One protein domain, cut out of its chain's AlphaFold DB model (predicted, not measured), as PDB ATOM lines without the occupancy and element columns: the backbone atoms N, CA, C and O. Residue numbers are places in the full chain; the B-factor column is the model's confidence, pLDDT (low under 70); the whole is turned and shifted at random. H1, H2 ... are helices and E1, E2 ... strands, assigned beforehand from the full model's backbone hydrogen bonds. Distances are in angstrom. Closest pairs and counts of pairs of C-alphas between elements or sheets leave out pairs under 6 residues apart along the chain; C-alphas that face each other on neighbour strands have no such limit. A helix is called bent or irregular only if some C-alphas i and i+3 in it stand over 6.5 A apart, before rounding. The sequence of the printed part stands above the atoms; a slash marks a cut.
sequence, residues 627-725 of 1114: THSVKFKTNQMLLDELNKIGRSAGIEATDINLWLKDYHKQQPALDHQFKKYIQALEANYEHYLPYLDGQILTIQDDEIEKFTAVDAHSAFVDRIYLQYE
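Overview. This is residues 627 to 725 of the 1114 residues of an uncharacterized protein of Macrococcus brunensis (UniProt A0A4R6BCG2). Two lobes sit end to end: at one end a small three-stranded sheet with H4 over one of its faces, at the other H1 and H2 side by side with the early part of H3 beside them. H3, kinked along its way, runs back from the helical lobe to graze the sheet, and short H5 packs on it between the lobes. The printed part has 99 residues with five named helices and three named strands, in the order E1 H1 H2 H3 E2 H4 H5 E3; the sheet runs E2 E1 E3, antiparallel throughout, and the class is mixed, helices and strands. It is only just compact, close to loose, with a radius of gyration of the C-alphas of 14.7 A, and it is a rod spanning 51 by 24 by 20 A.

Along the chain. In the sheet, E1 is residues 628 to 632, starting at C-alpha 628 (-27.845, -22.470, -16.719); E2 is residues 696 to 699; E3 is residues 717 to 723, 17.1 A long and ending at C-alpha 723 (-27.615, -23.733, -22.123). H4 is residues 701 to 709, 13.3 A, and H5 residues 711 to 714. H3, residues 672 to 691, is 26.9 A long; H1, residues 635 to 647, is 18.1 A; H2, residues 656 to 666, is 15.2 A and ends at C-alpha 666 (-9.867, -43.683, 14.056).

Arrangement. E1 is antiparallel to E3 at 167 degrees, with N 629 and O 721 at 2.9 A, and to E2 at 141 degrees, with N 697 and O 630 at 2.8 A. E2, H4 H5, E3 form a split strand-helix-strand unit, two strands running the same way with E1 between them, and its crossover is right-handed. H4 is on the sheet at a height of 8.5 A, only just over E1 alone: 5 of its 9 C-alphas fall on E1, 2 on E2 and 2 on E3. H4 and H5 touch only at the corner, closest at C-alphas 707 and 714, 5.0 A. H3 touches H5 with residues 677 to 684 alone, closest at C-alphas 680 and 712, 4.7 A, and only grazes the sheet with residues 688 to 691. H3 has a kink of 72 degrees near residue 685 and is irregular, C-alphas 683 and 686 being 7.9 A apart; H4 is only just irregular, C-alphas 702 and 705 being 6.7 A apart. H1, H2 and H3 form a bundle, helices grouped together. H1 and H2 touch at C-alphas 639 and 656, 5.6 A, at a shallow tilt of 21 degrees, the same way. H1 and H3 are close but not clearly touching, closest at C-alphas 645 and 674, 7.3 A. H2 and H3 are near each other, closest at 8.1 A between C-alphas. Each O i to N i+4 pair is within hydrogen-bond range in H1 and H2, against 12 of 16 in H3 and 3 of 5 in H4; H5 is too short for such a pair.

Size, cuts and confidence. The C-alphas of Gln 666 and Glu 725 are the two farthest apart, 51.7 A. The printed part has no cut and no long link. Mean pLDDT of the printed part is 80.9, with residues 648 to 649, 669 to 673, 676 and 708 to 711 under 70.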
ATOM      1  N   THR A 627     -30.934 -21.076 -20.075       89.06
ATOM      2  CA  THR A 627     -30.945 -21.275 -18.615       89.06
ATOM      3  C   THR A 627     -29.813 -22.193 -18.171       89.06
ATOM      4  O   THR A 627     -29.815 -23.383 -18.489       89.06
ATOM      5  N   HIS A 628     -28.874 -21.668 -17.382       92.06
ATOM      6  CA  HIS A 628     -27.845 -22.470 -16.719       92.06
ATOM      7  C   HIS A 628     -28.383 -23.048 -15.412       92.06
ATOM      8  O   HIS A 628     -29.104 -22.378 -14.670       92.06
ATOM      9  N   SER A 629     -28.055 -24.300 -15.109       91.94
ATOM     10  CA  SER A 629     -28.456 -24.918 -13.847       91.94
ATOM     11  C   SER A 629     -27.448 -25.939 -13.336       91.94
ATOM     12  O   SER A 629     -26.672 -26.508 -14.098       91.94
ATOM     13  N   VAL A 630     -27.464 -26.167 -12.029       90.25
ATOM     14  CA  VAL A 630     -26.600 -27.110 -11.322       90.25
ATOM     15  C   VAL A 630     -27.481 -28.092 -10.572       90.25
ATOM     16  O   VAL A 630     -28.375 -27.684  -9.831       90.25
ATOM     17  N   LYS A 631     -27.229 -29.384 -10.759       89.12
ATOM     18  CA  LYS A 631     -27.846 -30.462  -9.992       89.12
ATOM     19  C   LYS A 631     -26.900 -30.887  -8.878       89.12
ATOM     20  O   LYS A 631     -25.740 -31.199  -9.142       89.12
ATOM     21  N   PHE A 632     -27.398 -30.913  -7.650       89.56
ATOM     22  CA  PHE A 632     -26.628 -31.332  -6.479       89.56
ATOM     23  C   PHE A 632     -26.737 -32.839  -6.232       89.56
ATOM     24  O   PHE A 632     -27.725 -33.474  -6.606       89.56
ATOM     25  N   LYS A 633     -25.717 -33.414  -5.591       87.19
ATOM     26  CA  LYS A 633     -25.696 -34.824  -5.170       87.19
ATOM     27  C   LYS A 633     -26.728 -35.083  -4.080       87.19
ATOM     28  O   LYS A 633     -27.056 -34.184  -3.312       87.19
ATOM     29  N   THR A 634     -27.227 -36.312  -3.977       88.06
ATOM     30  CA  THR A 634     -28.053 -36.693  -2.825       88.06
ATOM     31  C   THR A 634     -27.184 -36.983  -1.598       88.06
ATOM     32  O   THR A 634     -26.009 -37.338  -1.730       88.06
ATOM     33  N   ASN A 635     -27.761 -36.906  -0.396       87.25
ATOM     34  CA  ASN A 635     -27.090 -37.354   0.830       87.25
ATOM     35  C   ASN A 635     -26.613 -38.810   0.720       87.25
ATOM     36  O   ASN A 635     -25.518 -39.125   1.175       87.25
ATOM     37  N   GLN A 636     -27.393 -39.679   0.067       84.50
ATOM     38  CA  GLN A 636     -26.996 -41.069  -0.152       84.50
ATOM     39  C   GLN A 636     -25.775 -41.175  -1.074       84.50
ATOM     40  O   GLN A 636     -24.855 -41.917  -0.757       84.50
ATOM     41  N   MET A 637     -25.716 -40.399  -2.164       82.25
ATOM     42  CA  MET A 637     -24.559 -40.397  -3.072       82.25
ATOM     43  C   MET A 637     -23.272 -39.981  -2.351       82.25
ATOM     44  O   MET A 637     -22.239 -40.624  -2.523       82.25
ATOM     45  N   LEU A 638     -23.338 -38.943  -1.512       84.19
ATOM     46  CA  LEU A 638     -22.193 -38.500  -0.711       84.19
ATOM     47  C   LEU A 638     -21.791 -39.541   0.344       84.19
ATOM     48  O   LEU A 638     -20.604 -39.786   0.548       84.19
ATOM     49  N   LEU A 639     -22.764 -40.178   1.001       85.56
ATOM     50  CA  LEU A 639     -22.505 -41.241   1.971       85.56
ATOM     51  C   LEU A 639     -21.870 -42.470   1.313       85.56
ATOM     52  O   LEU A 639     -20.914 -43.021   1.851       85.56
ATOM     53  N   ASP A 640     -22.362 -42.886   0.149       78.44
ATOM     54  CA  ASP A 640     -21.808 -44.012  -0.604       78.44
ATOM     55  C   ASP A 640     -20.361 -43.731  -1.027       78.44
ATOM     56  O   ASP A 640     -19.511 -44.620  -0.980       78.44
ATOM     57  N   GLU A 641     -20.055 -42.489  -1.407       78.50
ATOM     58  CA  GLU A 641     -18.693 -42.044  -1.706       78.50
ATOM     59  C   GLU A 641     -17.795 -42.081  -0.461       78.50
ATOM     60  O   GLU A 641     -16.691 -42.624  -0.524       78.50
ATOM     61  N   LEU A 642     -18.274 -41.586   0.682       82.81
ATOM     62  CA  LEU A 642     -17.551 -41.657   1.953       82.81
ATOM     63  C   LEU A 642     -17.338 -43.104   2.417       82.81
ATOM     64  O   LEU A 642     -16.227 -43.467   2.790       82.81
ATOM     65  N   ASN A 643     -18.347 -43.968   2.329       82.38
ATOM     66  CA  ASN A 643     -18.230 -45.389   2.666       82.38
ATOM     67  C   ASN A 643     -17.248 -46.111   1.740       82.38
ATOM     68  O   ASN A 643     -16.430 -46.895   2.212       82.38
ATOM     69  N   LYS A 644     -17.248 -45.810   0.435       76.06
ATOM     70  CA  LYS A 644     -16.232 -46.335  -0.495       76.06
ATOM     71  C   LYS A 644     -14.817 -45.935  -0.072       76.06
ATOM     72  O   LYS A 644     -13.932 -46.787  -0.078       76.06
ATOM     73  N   ILE A 645     -14.613 -44.681   0.336       77.50
ATOM     74  CA  ILE A 645     -13.328 -44.198   0.871       77.50
ATOM     75  C   ILE A 645     -12.983 -44.929   2.181       77.50
ATOM     76  O   ILE A 645     -11.866 -45.417   2.364       77.50
ATOM     77  N   GLY A 646     -13.963 -45.044   3.077       75.56
ATOM     78  CA  GLY A 646     -13.827 -45.597   4.421       75.56
ATOM     79  C   GLY A 646     -13.605 -47.107   4.480       75.56
ATOM     80  O   GLY A 646     -12.958 -47.566   5.415       75.56
ATOM     81  N   ARG A 647     -14.038 -47.886   3.479       75.38
ATOM     82  CA  ARG A 647     -13.850 -49.354   3.438       75.38
ATOM     83  C   ARG A 647     -12.393 -49.777   3.569       75.38
ATOM     84  O   ARG A 647     -12.092 -50.694   4.326       75.38
ATOM     85  N   SER A 648     -11.487 -49.068   2.895       63.38
ATOM     86  CA  SER A 648     -10.035 -49.296   3.004       63.38
ATOM     87  C   SER A 648      -9.489 -49.078   4.423       63.38
ATOM     88  O   SER A 648      -8.444 -49.609   4.786       63.38
ATOM     89  N   ALA A 649     -10.225 -48.320   5.233       66.62
ATOM     90  CA  ALA A 649      -9.920 -47.962   6.606       66.62
ATOM     91  C   ALA A 649     -10.819 -48.674   7.638       66.62
ATOM     92  O   ALA A 649     -10.723 -48.369   8.823       66.62
ATOM     93  N   GLY A 650     -11.699 -49.593   7.216       72.56
ATOM     94  CA  GLY A 650     -12.663 -50.255   8.104       72.56
ATOM     95  C   GLY A 650     -13.778 -49.342   8.637       72.56
ATOM     96  O   GLY A 650     -14.363 -49.635   9.679       72.56
ATOM     97  N   ILE A 651     -14.067 -48.235   7.948       79.56
ATOM     98  CA  ILE A 651     -15.129 -47.282   8.293       79.56
ATOM     99  C   ILE A 651     -16.292 -47.444   7.316       79.56
ATOM    100  O   ILE A 651     -16.164 -47.151   6.127       79.56
ATOM    101  N   GLU A 652     -17.446 -47.844   7.835       84.81
ATOM    102  CA  GLU A 652     -18.710 -47.863   7.104       84.81
ATOM    103  C   GLU A 652     -19.820 -47.392   8.042       84.81
ATOM    104  O   GLU A 652     -19.910 -47.829   9.192       84.81
ATOM    105  N   ALA A 653     -20.641 -46.458   7.573       86.69
ATOM    106  CA  ALA A 653     -21.695 -45.850   8.369       86.69
ATOM    107  C   ALA A 653     -22.968 -45.663   7.546       86.69
ATOM    108  O   ALA A 653     -22.951 -45.595   6.318       86.69
ATOM    109  N   THR A 654     -24.094 -45.544   8.240       87.19
ATOM    110  CA  THR A 654     -25.407 -45.294   7.631       87.19
ATOM    111  C   THR A 654     -25.746 -43.808   7.511       87.19
ATOM    112  O   THR A 654     -26.785 -43.471   6.955       87.19
ATOM    113  N   ASP A 655     -24.893 -42.920   8.032       87.25
ATOM    114  CA  ASP A 655     -25.063 -41.466   7.990       87.25
ATOM    115  C   ASP A 655     -23.703 -40.756   7.923       87.25
ATOM    116  O   ASP A 655     -22.722 -41.219   8.512       87.25
ATOM    117  N   ILE A 656     -23.657 -39.604   7.249       85.75
ATOM    118  CA  ILE A 656     -22.430 -38.823   7.032       85.75
ATOM    119  C   ILE A 656     -21.846 -38.312   8.356       85.75
ATOM    120  O   ILE A 656     -20.630 -38.333   8.537       85.75
ATOM    121  N   ASN A 657     -22.675 -37.905   9.324       87.00
ATOM    122  CA  ASN A 657     -22.179 -37.417  10.615       87.00
ATOM    123  C   ASN A 657     -21.579 -38.549  11.453       87.00
ATOM    124  O   ASN A 657     -20.583 -38.347  12.151       87.00
ATOM    125  N   LEU A 658     -22.173 -39.747  11.386       86.00
ATOM    126  CA  LEU A 658     -21.598 -40.947  12.000       86.00
ATOM    127  C   LEU A 658     -20.266 -41.300  11.338       86.00
ATOM    128  O   LEU A 658     -19.286 -41.544  12.040       86.00
ATOM    129  N   TRP A 659     -20.215 -41.223  10.007       91.00
ATOM    130  CA  TRP A 659     -19.000 -41.464   9.239       91.00
ATOM    131  C   TRP A 659     -17.869 -40.507   9.638       91.00
ATOM    132  O   TRP A 659     -16.778 -40.952   9.991       91.00
ATOM    133  N   LEU A 660     -18.136 -39.194   9.670       87.38
ATOM    134  CA  LEU A 660     -17.157 -38.174  10.071       87.38
ATOM    135  C   LEU A 660     -16.682 -38.378  11.515       87.38
ATOM    136  O   LEU A 660     -15.500 -38.215  11.815       87.38
ATOM    137  N   LYS A 661     -17.579 -38.783  12.420       86.44
ATOM    138  CA  LYS A 661     -17.230 -39.080  13.814       86.44
ATOM    139  C   LYS A 661     -16.275 -40.269  13.928       86.44
ATOM    140  O   LYS A 661     -15.312 -40.196  14.694       86.44
ATOM    141  N   ASP A 662     -16.529 -41.347  13.192       83.50
ATOM    142  CA  ASP A 662     -15.662 -42.527  13.187       83.50
ATOM    143  C   ASP A 662     -14.328 -42.245  12.490       83.50
ATOM    144  O   ASP A 662     -13.281 -42.655  12.994       83.50
ATOM    145  N   TYR A 663     -14.341 -41.442  11.425       84.56
ATOM    146  CA  TYR A 663     -13.139 -40.930  10.770       84.56
ATOM    147  C   TYR A 663     -12.247 -40.130  11.731       84.56
ATOM    148  O   TYR A 663     -11.064 -40.445  11.881       84.56
ATOM    149  N   HIS A 664     -12.811 -39.163  12.459       84.44
ATOM    150  CA  HIS A 664     -12.070 -38.366  13.446       84.44
ATOM    151  C   HIS A 664     -11.576 -39.192  14.640       84.44
ATOM    152  O   HIS A 664     -10.536 -38.874  15.222       84.44
ATOM    153  N   LYS A 665     -12.298 -40.258  15.009       81.94
ATOM    154  CA  LYS A 665     -11.921 -41.172  16.098       81.94
ATOM    155  C   LYS A 665     -10.776 -42.104  15.710       81.94
ATOM    156  O   LYS A 665      -9.893 -42.343  16.531       81.94
ATOM    157  N   GLN A 666     -10.829 -42.679  14.512       78.06
ATOM    158  CA  GLN A 666      -9.867 -43.683  14.056       78.06
ATOM    159  C   GLN A 666      -8.631 -43.057  13.400       78.06
ATOM    160  O   GLN A 666      -7.573 -43.675  13.406       78.06
ATOM    161  N   GLN A 667      -8.760 -41.840  12.858       72.94
ATOM    162  CA  GLN A 667      -7.735 -41.129  12.081       72.94
ATOM    163  C   GLN A 667      -6.981 -42.037  11.096       72.94
ATOM    164  O   GLN A 667      -5.749 -42.127  11.142       72.94
ATOM    165  N   PRO A 668      -7.699 -42.736  10.204       71.75
ATOM    166  CA  PRO A 668      -7.066 -43.663   9.284       71.75
ATOM    167  C   PRO A 668      -6.115 -42.947   8.323       71.75
ATOM    168  O   PRO A 668      -6.323 -41.793   7.925       71.75
ATOM    169  N   ALA A 669      -5.070 -43.663   7.909       66.69
ATOM    170  CA  ALA A 669      -4.120 -43.206   6.905       66.69
ATOM    171  C   ALA A 669      -4.774 -43.197   5.509       66.69
ATOM    172  O   ALA A 669      -4.572 -44.103   4.710       66.69
ATOM    173  N   LEU A 670      -5.583 -42.171   5.231       65.62
ATOM    174  CA  LEU A 670      -6.177 -41.935   3.914       65.62
ATOM    175  C   LEU A 670      -5.262 -41.105   3.015       65.62
ATOM    176  O   LEU A 670      -4.472 -40.282   3.499       65.62
ATOM    177  N   ASP A 671      -5.453 -41.285   1.709       59.66
ATOM    178  CA  ASP A 671      -4.834 -40.459   0.677       59.66
ATOM    179  C   ASP A 671      -5.174 -38.969   0.865       59.66
ATOM    180  O   ASP A 671      -6.240 -38.603   1.379       59.66
ATOM    181  N   HIS A 672      -4.260 -38.088   0.474       60.44
ATOM    182  CA  HIS A 672      -4.369 -36.653   0.711       60.44
ATOM    183  C   HIS A 672      -5.543 -36.023  -0.058       60.44
ATOM    184  O   HIS A 672      -6.238 -35.165   0.495       60.44
ATOM    185  N   GLN A 673      -5.846 -36.494  -1.271       56.62
ATOM    186  CA  GLN A 673      -7.073 -36.136  -1.996       56.62
ATOM    187  C   GLN A 673      -8.350 -36.427  -1.199       56.62
ATOM    188  O   GLN A 673      -9.236 -35.573  -1.124       56.62
ATOM    189  N   PHE A 674      -8.446 -37.594  -0.556       70.19
ATOM    190  CA  PHE A 674      -9.614 -37.929   0.261       70.19
ATOM    191  C   PHE A 674      -9.698 -37.040   1.498       70.19
ATOM    192  O   PHE A 674     -10.789 -36.603   1.849       70.19
ATOM    193  N   LYS A 675      -8.561 -36.680   2.104       71.81
ATOM    194  CA  LYS A 675      -8.527 -35.709   3.211       71.81
ATOM    195  C   LYS A 675      -9.037 -34.334   2.783       71.81
ATOM    196  O   LYS A 675      -9.872 -33.770   3.482       71.81
ATOM    197  N   LYS A 676      -8.598 -33.814   1.629       68.75
ATOM    198  CA  LYS A 676      -9.097 -32.543   1.071       68.75
ATOM    199  C   LYS A 676     -10.595 -32.597   0.771       68.75
ATOM    200  O   LYS A 676     -11.313 -31.665   1.112       68.75
ATOM    201  N   TYR A 677     -11.069 -33.694   0.184       74.38
ATOM    202  CA  TYR A 677     -12.491 -33.908  -0.084       74.38
ATOM    203  C   TYR A 677     -13.321 -33.953   1.210       74.38
ATOM    204  O   TYR A 677     -14.342 -33.280   1.303       74.38
ATOM    205  N   ILE A 678     -12.854 -34.674   2.236       79.94
ATOM    206  CA  ILE A 678     -13.506 -34.745   3.554       79.94
ATOM    207  C   ILE A 678     -13.521 -33.368   4.232       79.94
ATOM    208  O   ILE A 678     -14.551 -32.975   4.762       79.94
ATOM    209  N   GLN A 679     -12.426 -32.604   4.166       78.69
ATOM    210  CA  GLN A 679     -12.362 -31.235   4.700       78.69
ATOM    211  C   GLN A 679     -13.307 -30.278   3.964       78.69
ATOM    212  O   GLN A 679     -13.984 -29.471   4.597       78.69
ATOM    213  N   ALA A 680     -13.370 -30.367   2.633       75.38
ATOM    214  CA  ALA A 680     -14.287 -29.583   1.808       75.38
ATOM    215  C   ALA A 680     -15.753 -29.897   2.139       75.38
ATOM    216  O   ALA A 680     -16.559 -28.971   2.282       75.38
ATOM    217  N   LEU A 681     -16.069 -31.188   2.307       81.81
ATOM    218  CA  LEU A 681     -17.369 -31.653   2.774       81.81
ATOM    219  C   LEU A 681     -17.671 -31.102   4.168       81.81
ATOM    220  O   LEU A 681     -18.666 -30.411   4.332       81.81
ATOM    221  N   GLU A 682     -16.804 -31.334   5.152       83.44
ATOM    222  CA  GLU A 682     -16.999 -30.908   6.543       83.44
ATOM    223  C   GLU A 682     -17.211 -29.391   6.664       83.44
ATOM    224  O   GLU A 682     -18.110 -28.947   7.376       83.44
ATOM    225  N   ALA A 683     -16.448 -28.591   5.914       82.56
ATOM    226  CA  ALA A 683     -16.545 -27.135   5.952       82.56
ATOM    227  C   ALA A 683     -17.847 -26.577   5.343       82.56
ATOM    228  O   ALA A 683     -18.274 -25.490   5.731       82.56
ATOM    229  N   ASN A 684     -18.467 -27.281   4.388       85.50
ATOM    230  CA  ASN A 684     -19.593 -26.755   3.602       85.50
ATOM    231  C   ASN A 684     -20.873 -27.610   3.671       85.50
ATOM    232  O   ASN A 684     -21.887 -27.225   3.085       85.50
ATOM    233  N   TYR A 685     -20.871 -28.739   4.386       85.19
ATOM    234  CA  TYR A 685     -21.997 -29.679   4.433       85.19
ATOM    235  C   TYR A 685     -23.286 -29.022   4.938       85.19
ATOM    236  O   TYR A 685     -24.328 -29.149   4.298       85.19
ATOM    237  N   GLU A 686     -23.217 -28.237   6.020       84.62
ATOM    238  CA  GLU A 686     -24.386 -27.517   6.550       84.62
ATOM    239  C   GLU A 686     -24.969 -26.513   5.547       84.62
ATOM    240  O   GLU A 686     -26.186 -26.337   5.478       84.62
ATOM    241  N   HIS A 687     -24.113 -25.871   4.746       86.69
ATOM    242  CA  HIS A 687     -24.538 -24.905   3.736       86.69
ATOM    243  C   HIS A 687     -25.313 -25.578   2.598       86.69
ATOM    244  O   HIS A 687     -26.314 -25.031   2.131       86.69
ATOM    245  N   TYR A 688     -24.875 -26.768   2.169       87.38
ATOM    246  CA  TYR A 688     -25.484 -27.482   1.048       87.38
ATOM    247  C   TYR A 688     -26.619 -28.425   1.434       87.38
ATOM    248  O   TYR A 688     -27.412 -28.767   0.560       87.38
ATOM    249  N   LEU A 689     -26.762 -28.779   2.714       84.44
ATOM    250  CA  LEU A 689     -27.786 -29.696   3.227       84.44
ATOM    251  C   LEU A 689     -29.202 -29.502   2.635       84.44
ATOM    252  O   LEU A 689     -29.820 -30.515   2.300       84.44
ATOM    253  N   PRO A 690     -29.723 -28.270   2.428       85.31
ATOM    254  CA  PRO A 690     -31.051 -28.067   1.834       85.31
ATOM    255  C   PRO A 690     -31.187 -28.537   0.377       85.31
ATOM    256  O   PRO A 690     -32.304 -28.765  -0.083       85.31
ATOM    257  N   TYR A 691     -30.072 -28.657  -0.346       84.75
ATOM    258  CA  TYR A 691     -30.013 -28.980  -1.773       84.75
ATOM    259  C   TYR A 691     -29.647 -30.450  -2.039       84.75
ATOM    260  O   TYR A 691     -29.835 -30.931  -3.159       84.75
ATOM    261  N   LEU A 692     -29.185 -31.187  -1.015       84.50
ATOM    262  CA  LEU A 692     -28.670 -32.564  -1.113       84.50
ATOM    263  C   LEU A 692     -29.750 -33.654  -1.244       84.50
ATOM    264  O   LEU A 692     -29.582 -34.779  -0.773       84.50
ATOM    265  N   ASP A 693     -30.862 -33.335  -1.899       83.25
ATOM    266  CA  ASP A 693     -31.914 -34.284  -2.293       83.25
ATOM    267  C   ASP A 693     -32.081 -34.305  -3.823       83.25
ATOM    268  O   ASP A 693     -33.173 -34.445  -4.365       83.25
ATOM    269  N   GLY A 694     -30.979 -34.078  -4.549       78.62
ATOM    270  CA  GLY A 694     -30.985 -34.060  -6.014       78.62
ATOM    271  C   GLY A 694     -31.572 -32.785  -6.624       78.62
ATOM    272  O   GLY A 694     -31.982 -32.804  -7.786       78.62
ATOM    273  N   GLN A 695     -31.653 -31.689  -5.859       85.50
ATOM    274  CA  GLN A 695     -32.264 -30.447  -6.331       85.50
ATOM    275  C   GLN A 695     -31.465 -29.814  -7.474       85.50
ATOM    276  O   GLN A 695     -30.235 -29.897  -7.525       85.50
ATOM    277  N   ILE A 696     -32.189 -29.141  -8.370       86.88
ATOM    278  CA  ILE A 696     -31.629 -28.375  -9.483       86.88
ATOM    279  C   ILE A 696     -31.792 -26.886  -9.174       86.88
ATOM    280  O   ILE A 696     -32.910 -26.411  -8.968       86.88
ATOM    281  N   LEU A 697     -30.681 -26.153  -9.156       88.88
ATOM    282  CA  LEU A 697     -30.638 -24.709  -8.944       88.88
ATOM    283  C   LEU A 697     -30.278 -24.006 -10.254       88.88
ATOM    284  O   LEU A 697     -29.281 -24.351 -10.881       88.88
ATOM    285  N   THR A 698     -31.057 -23.006 -10.657       89.44
ATOM    286  CA  THR A 698     -30.677 -22.104 -11.753       89.44
ATOM    287  C   THR A 698     -29.558 -21.171 -11.293       89.44
ATOM    288  O   THR A 698     -29.681 -20.566 -10.230       89.44
ATOM    289  N   ILE A 699     -28.502 -21.041 -12.095       89.19
ATOM    290  CA  ILE A 699     -27.321 -20.217 -11.790       89.19
ATOM    291  C   ILE A 699     -27.103 -19.143 -12.860       89.19
ATOM    292  O   ILE A 699     -27.612 -19.265 -13.976       89.19
ATOM    293  N   GLN A 700     -26.366 -18.089 -12.510       86.50
ATOM    294  CA  GLN A 700     -25.919 -17.051 -13.447       86.50
ATOM    295  C   GLN A 700     -24.501 -17.330 -13.981       86.50
ATOM    296  O   GLN A 700     -23.780 -18.171 -13.439       86.50
ATOM    297  N   ASP A 701     -24.091 -16.615 -15.036       78.88
ATOM    298  CA  ASP A 701     -22.788 -16.794 -15.701       78.88
ATOM    299  C   ASP A 701     -21.586 -16.608 -14.757       78.88
ATOM    300  O   ASP A 701     -20.593 -17.330 -14.855       78.88
ATOM    301  N   ASP A 702     -21.674 -15.668 -13.814       80.44
ATOM    302  CA  ASP A 702     -20.633 -15.373 -12.823       80.44
ATOM    303  C   ASP A 702     -20.524 -16.437 -11.717       80.44
ATOM    304  O   ASP A 702     -19.515 -16.506 -11.014       80.44
ATOM    305  N   GLU A 703     -21.522 -17.313 -11.589       81.31
ATOM    306  CA  GLU A 703     -21.527 -18.424 -10.633       81.31
ATOM    307  C   GLU A 703     -21.002 -19.738 -11.232       81.31
ATOM    308  O   GLU A 703     -20.728 -20.683 -10.487       81.31
ATOM    309  N   ILE A 704     -20.813 -19.818 -12.556       79.38
ATOM    310  CA  ILE A 704     -20.322 -21.031 -13.232       79.38
ATOM    311  C   ILE A 704     -18.950 -21.438 -12.677       79.38
ATOM    312  O   ILE A 704     -18.733 -22.610 -12.368       79.38
ATOM    313  N   GLU A 705     -18.036 -20.483 -12.480       75.56
ATOM    314  CA  GLU A 705     -16.687 -20.737 -11.946       75.56
ATOM    315  C   GLU A 705     -16.717 -21.358 -10.550       75.56
ATOM    316  O   GLU A 705     -15.991 -22.312 -10.266       75.56
ATOM    317  N   LYS A 706     -17.633 -20.884  -9.702       80.56
ATOM    318  CA  LYS A 706     -17.802 -21.384  -8.337       80.56
ATOM    319  C   LYS A 706     -18.114 -22.881  -8.315       80.56
ATOM    320  O   LYS A 706     -17.577 -23.592  -7.474       80.56
ATOM    321  N   PHE A 707     -18.971 -23.360  -9.214       77.88
ATOM    322  CA  PHE A 707     -19.405 -24.762  -9.236       77.88
ATOM    323  C   PHE A 707     -18.543 -25.665 -10.128       77.88
ATOM    324  O   PHE A 707     -18.588 -26.883  -9.966       77.88
ATOM    325  N   THR A 708     -17.752 -25.089 -11.040       68.06
ATOM    326  CA  THR A 708     -16.891 -25.838 -11.976       68.06
ATOM    327  C   THR A 708     -15.434 -25.950 -11.526       68.06
ATOM    328  O   THR A 708     -14.818 -26.979 -11.790       68.06
ATOM    329  N   ALA A 709     -14.873 -24.925 -10.868       63.53
ATOM    330  CA  ALA A 709     -13.427 -24.805 -10.639       63.53
ATOM    331  C   ALA A 709     -13.006 -24.730  -9.160       63.53
ATOM    332  O   ALA A 709     -11.816 -24.830  -8.865       63.53
ATOM    333  N   VAL A 710     -13.949 -24.544  -8.226       69.94
ATOM    334  CA  VAL A 710     -13.653 -24.421  -6.789       69.94
ATOM    335  C   VAL A 710     -14.035 -25.703  -6.047       69.94
ATOM    336  O   VAL A 710     -15.213 -25.950  -5.784       69.94
ATOM    337  N   ASP A 711     -13.028 -26.480  -5.639       65.56
ATOM    338  CA  ASP A 711     -13.164 -27.801  -4.992       65.56
ATOM    339  C   ASP A 711     -14.151 -27.843  -3.824       65.56
ATOM    340  O   ASP A 711     -14.905 -28.801  -3.656       65.56
ATOM    341  N   ALA A 712     -14.148 -26.784  -3.011       70.38
ATOM    342  CA  ALA A 712     -15.003 -26.659  -1.837       70.38
ATOM    343  C   ALA A 712     -16.502 -26.731  -2.179       70.38
ATOM    344  O   ALA A 712     -17.308 -27.128  -1.340       70.38
ATOM    345  N   HIS A 713     -16.872 -26.352  -3.404       78.62
ATOM    346  CA  HIS A 713     -18.251 -26.307  -3.881       78.62
ATOM    347  C   HIS A 713     -18.547 -27.419  -4.893       78.62
ATOM    348  O   HIS A 713     -19.623 -28.017  -4.830       78.62
ATOM    349  N   SER A 714     -17.604 -27.746  -5.785       74.81
ATOM    350  CA  SER A 714     -17.790 -28.786  -6.808       74.81
ATOM    351  C   SER A 714     -17.975 -30.188  -6.212       74.81
ATOM    352  O   SER A 714     -18.677 -31.014  -6.793       74.81
ATOM    353  N   ALA A 715     -17.452 -30.440  -5.006       76.12
ATOM    354  CA  ALA A 715     -17.631 -31.687  -4.254       76.12
ATOM    355  C   ALA A 715     -19.103 -32.115  -4.055       76.12
ATOM    356  O   ALA A 715     -19.374 -33.312  -3.915       76.12
ATOM    357  N   PHE A 716     -20.033 -31.154  -4.047       83.50
ATOM    358  CA  PHE A 716     -21.472 -31.363  -3.841       83.50
ATOM    359  C   PHE A 716     -22.278 -31.410  -5.146       83.50
ATOM    360  O   PHE A 716     -23.486 -31.655  -5.116       83.50
ATOM    361  N   VAL A 717     -21.638 -31.159  -6.289       84.31
ATOM    362  CA  VAL A 717     -22.292 -31.060  -7.597       84.31
ATOM    363  C   VAL A 717     -22.304 -32.421  -8.287       84.31
ATOM    364  O   VAL A 717     -21.279 -33.088  -8.384       84.31
ATOM    365  N   ASP A 718     -23.475 -32.832  -8.770       81.25
ATOM    366  CA  ASP A 718     -23.672 -34.032  -9.594       81.25
ATOM    367  C   ASP A 718     -23.455 -33.705 -11.081       81.25
ATOM    368  O   ASP A 718     -22.608 -34.290 -11.755       81.25
ATOM    369  N   ARG A 719     -24.181 -32.699 -11.585       85.69
ATOM    370  CA  ARG A 719     -24.122 -32.260 -12.987       85.69
ATOM    371  C   ARG A 719     -24.307 -30.762 -13.127       85.69
ATOM    372  O   ARG A 719     -25.054 -30.145 -12.368       85.69
ATOM    373  N   ILE A 720     -23.693 -30.204 -14.161       87.81
ATOM    374  CA  ILE A 720     -23.873 -28.813 -14.570       87.81
ATOM    375  C   ILE A 720     -24.504 -28.809 -15.959       87.81
ATOM    376  O   ILE A 720     -23.970 -29.403 -16.891       87.81
ATOM    377  N   TYR A 721     -25.640 -28.138 -16.101       90.12
ATOM    378  CA  TYR A 721     -26.338 -27.954 -17.365       90.12
ATOM    379  C   TYR A 721     -26.127 -26.519 -17.835       90.12
ATOM    380  O   TYR A 721     -26.658 -25.576 -17.244       90.12
ATOM    381  N   LEU A 722     -25.362 -26.347 -18.906       90.44
ATOM    382  CA  LEU A 722     -25.146 -25.055 -19.538       90.44
ATOM    383  C   LEU A 722     -25.963 -24.973 -20.825       90.44
ATOM    384  O   LEU A 722     -25.846 -25.818 -21.711       90.44
ATOM    385  N   GLN A 723     -26.794 -23.941 -20.941       91.19
ATOM    386  CA  GLN A 723     -27.615 -23.733 -22.123       91.19
ATOM    387  C   GLN A 723     -27.183 -22.472 -22.855       91.19
ATOM    388  O   GLN A 723     -27.189 -21.397 -22.267       91.19
ATOM    389  N   TYR A 724     -26.840 -22.605 -24.135       89.88
ATOM    390  CA  TYR A 724     -26.469 -21.467 -24.973       89.88
ATOM    391  C   TYR A 724     -27.226 -21.491 -26.302       89.88
ATOM    392  O   TYR A 724     -27.405 -22.546 -26.910       89.88
ATOM    393  N   GLU A 725     -27.612 -20.321 -26.809       91.19
ATOM    394  CA  GLU A 725     -28.257 -20.171 -28.122       91.19
ATOM    395  C   GLU A 725     -27.235 -20.202 -29.270       91.19
ATOM    396  O   GLU A 725     -27.111 -19.271 -30.064       91.19
TER     397      GLU A 725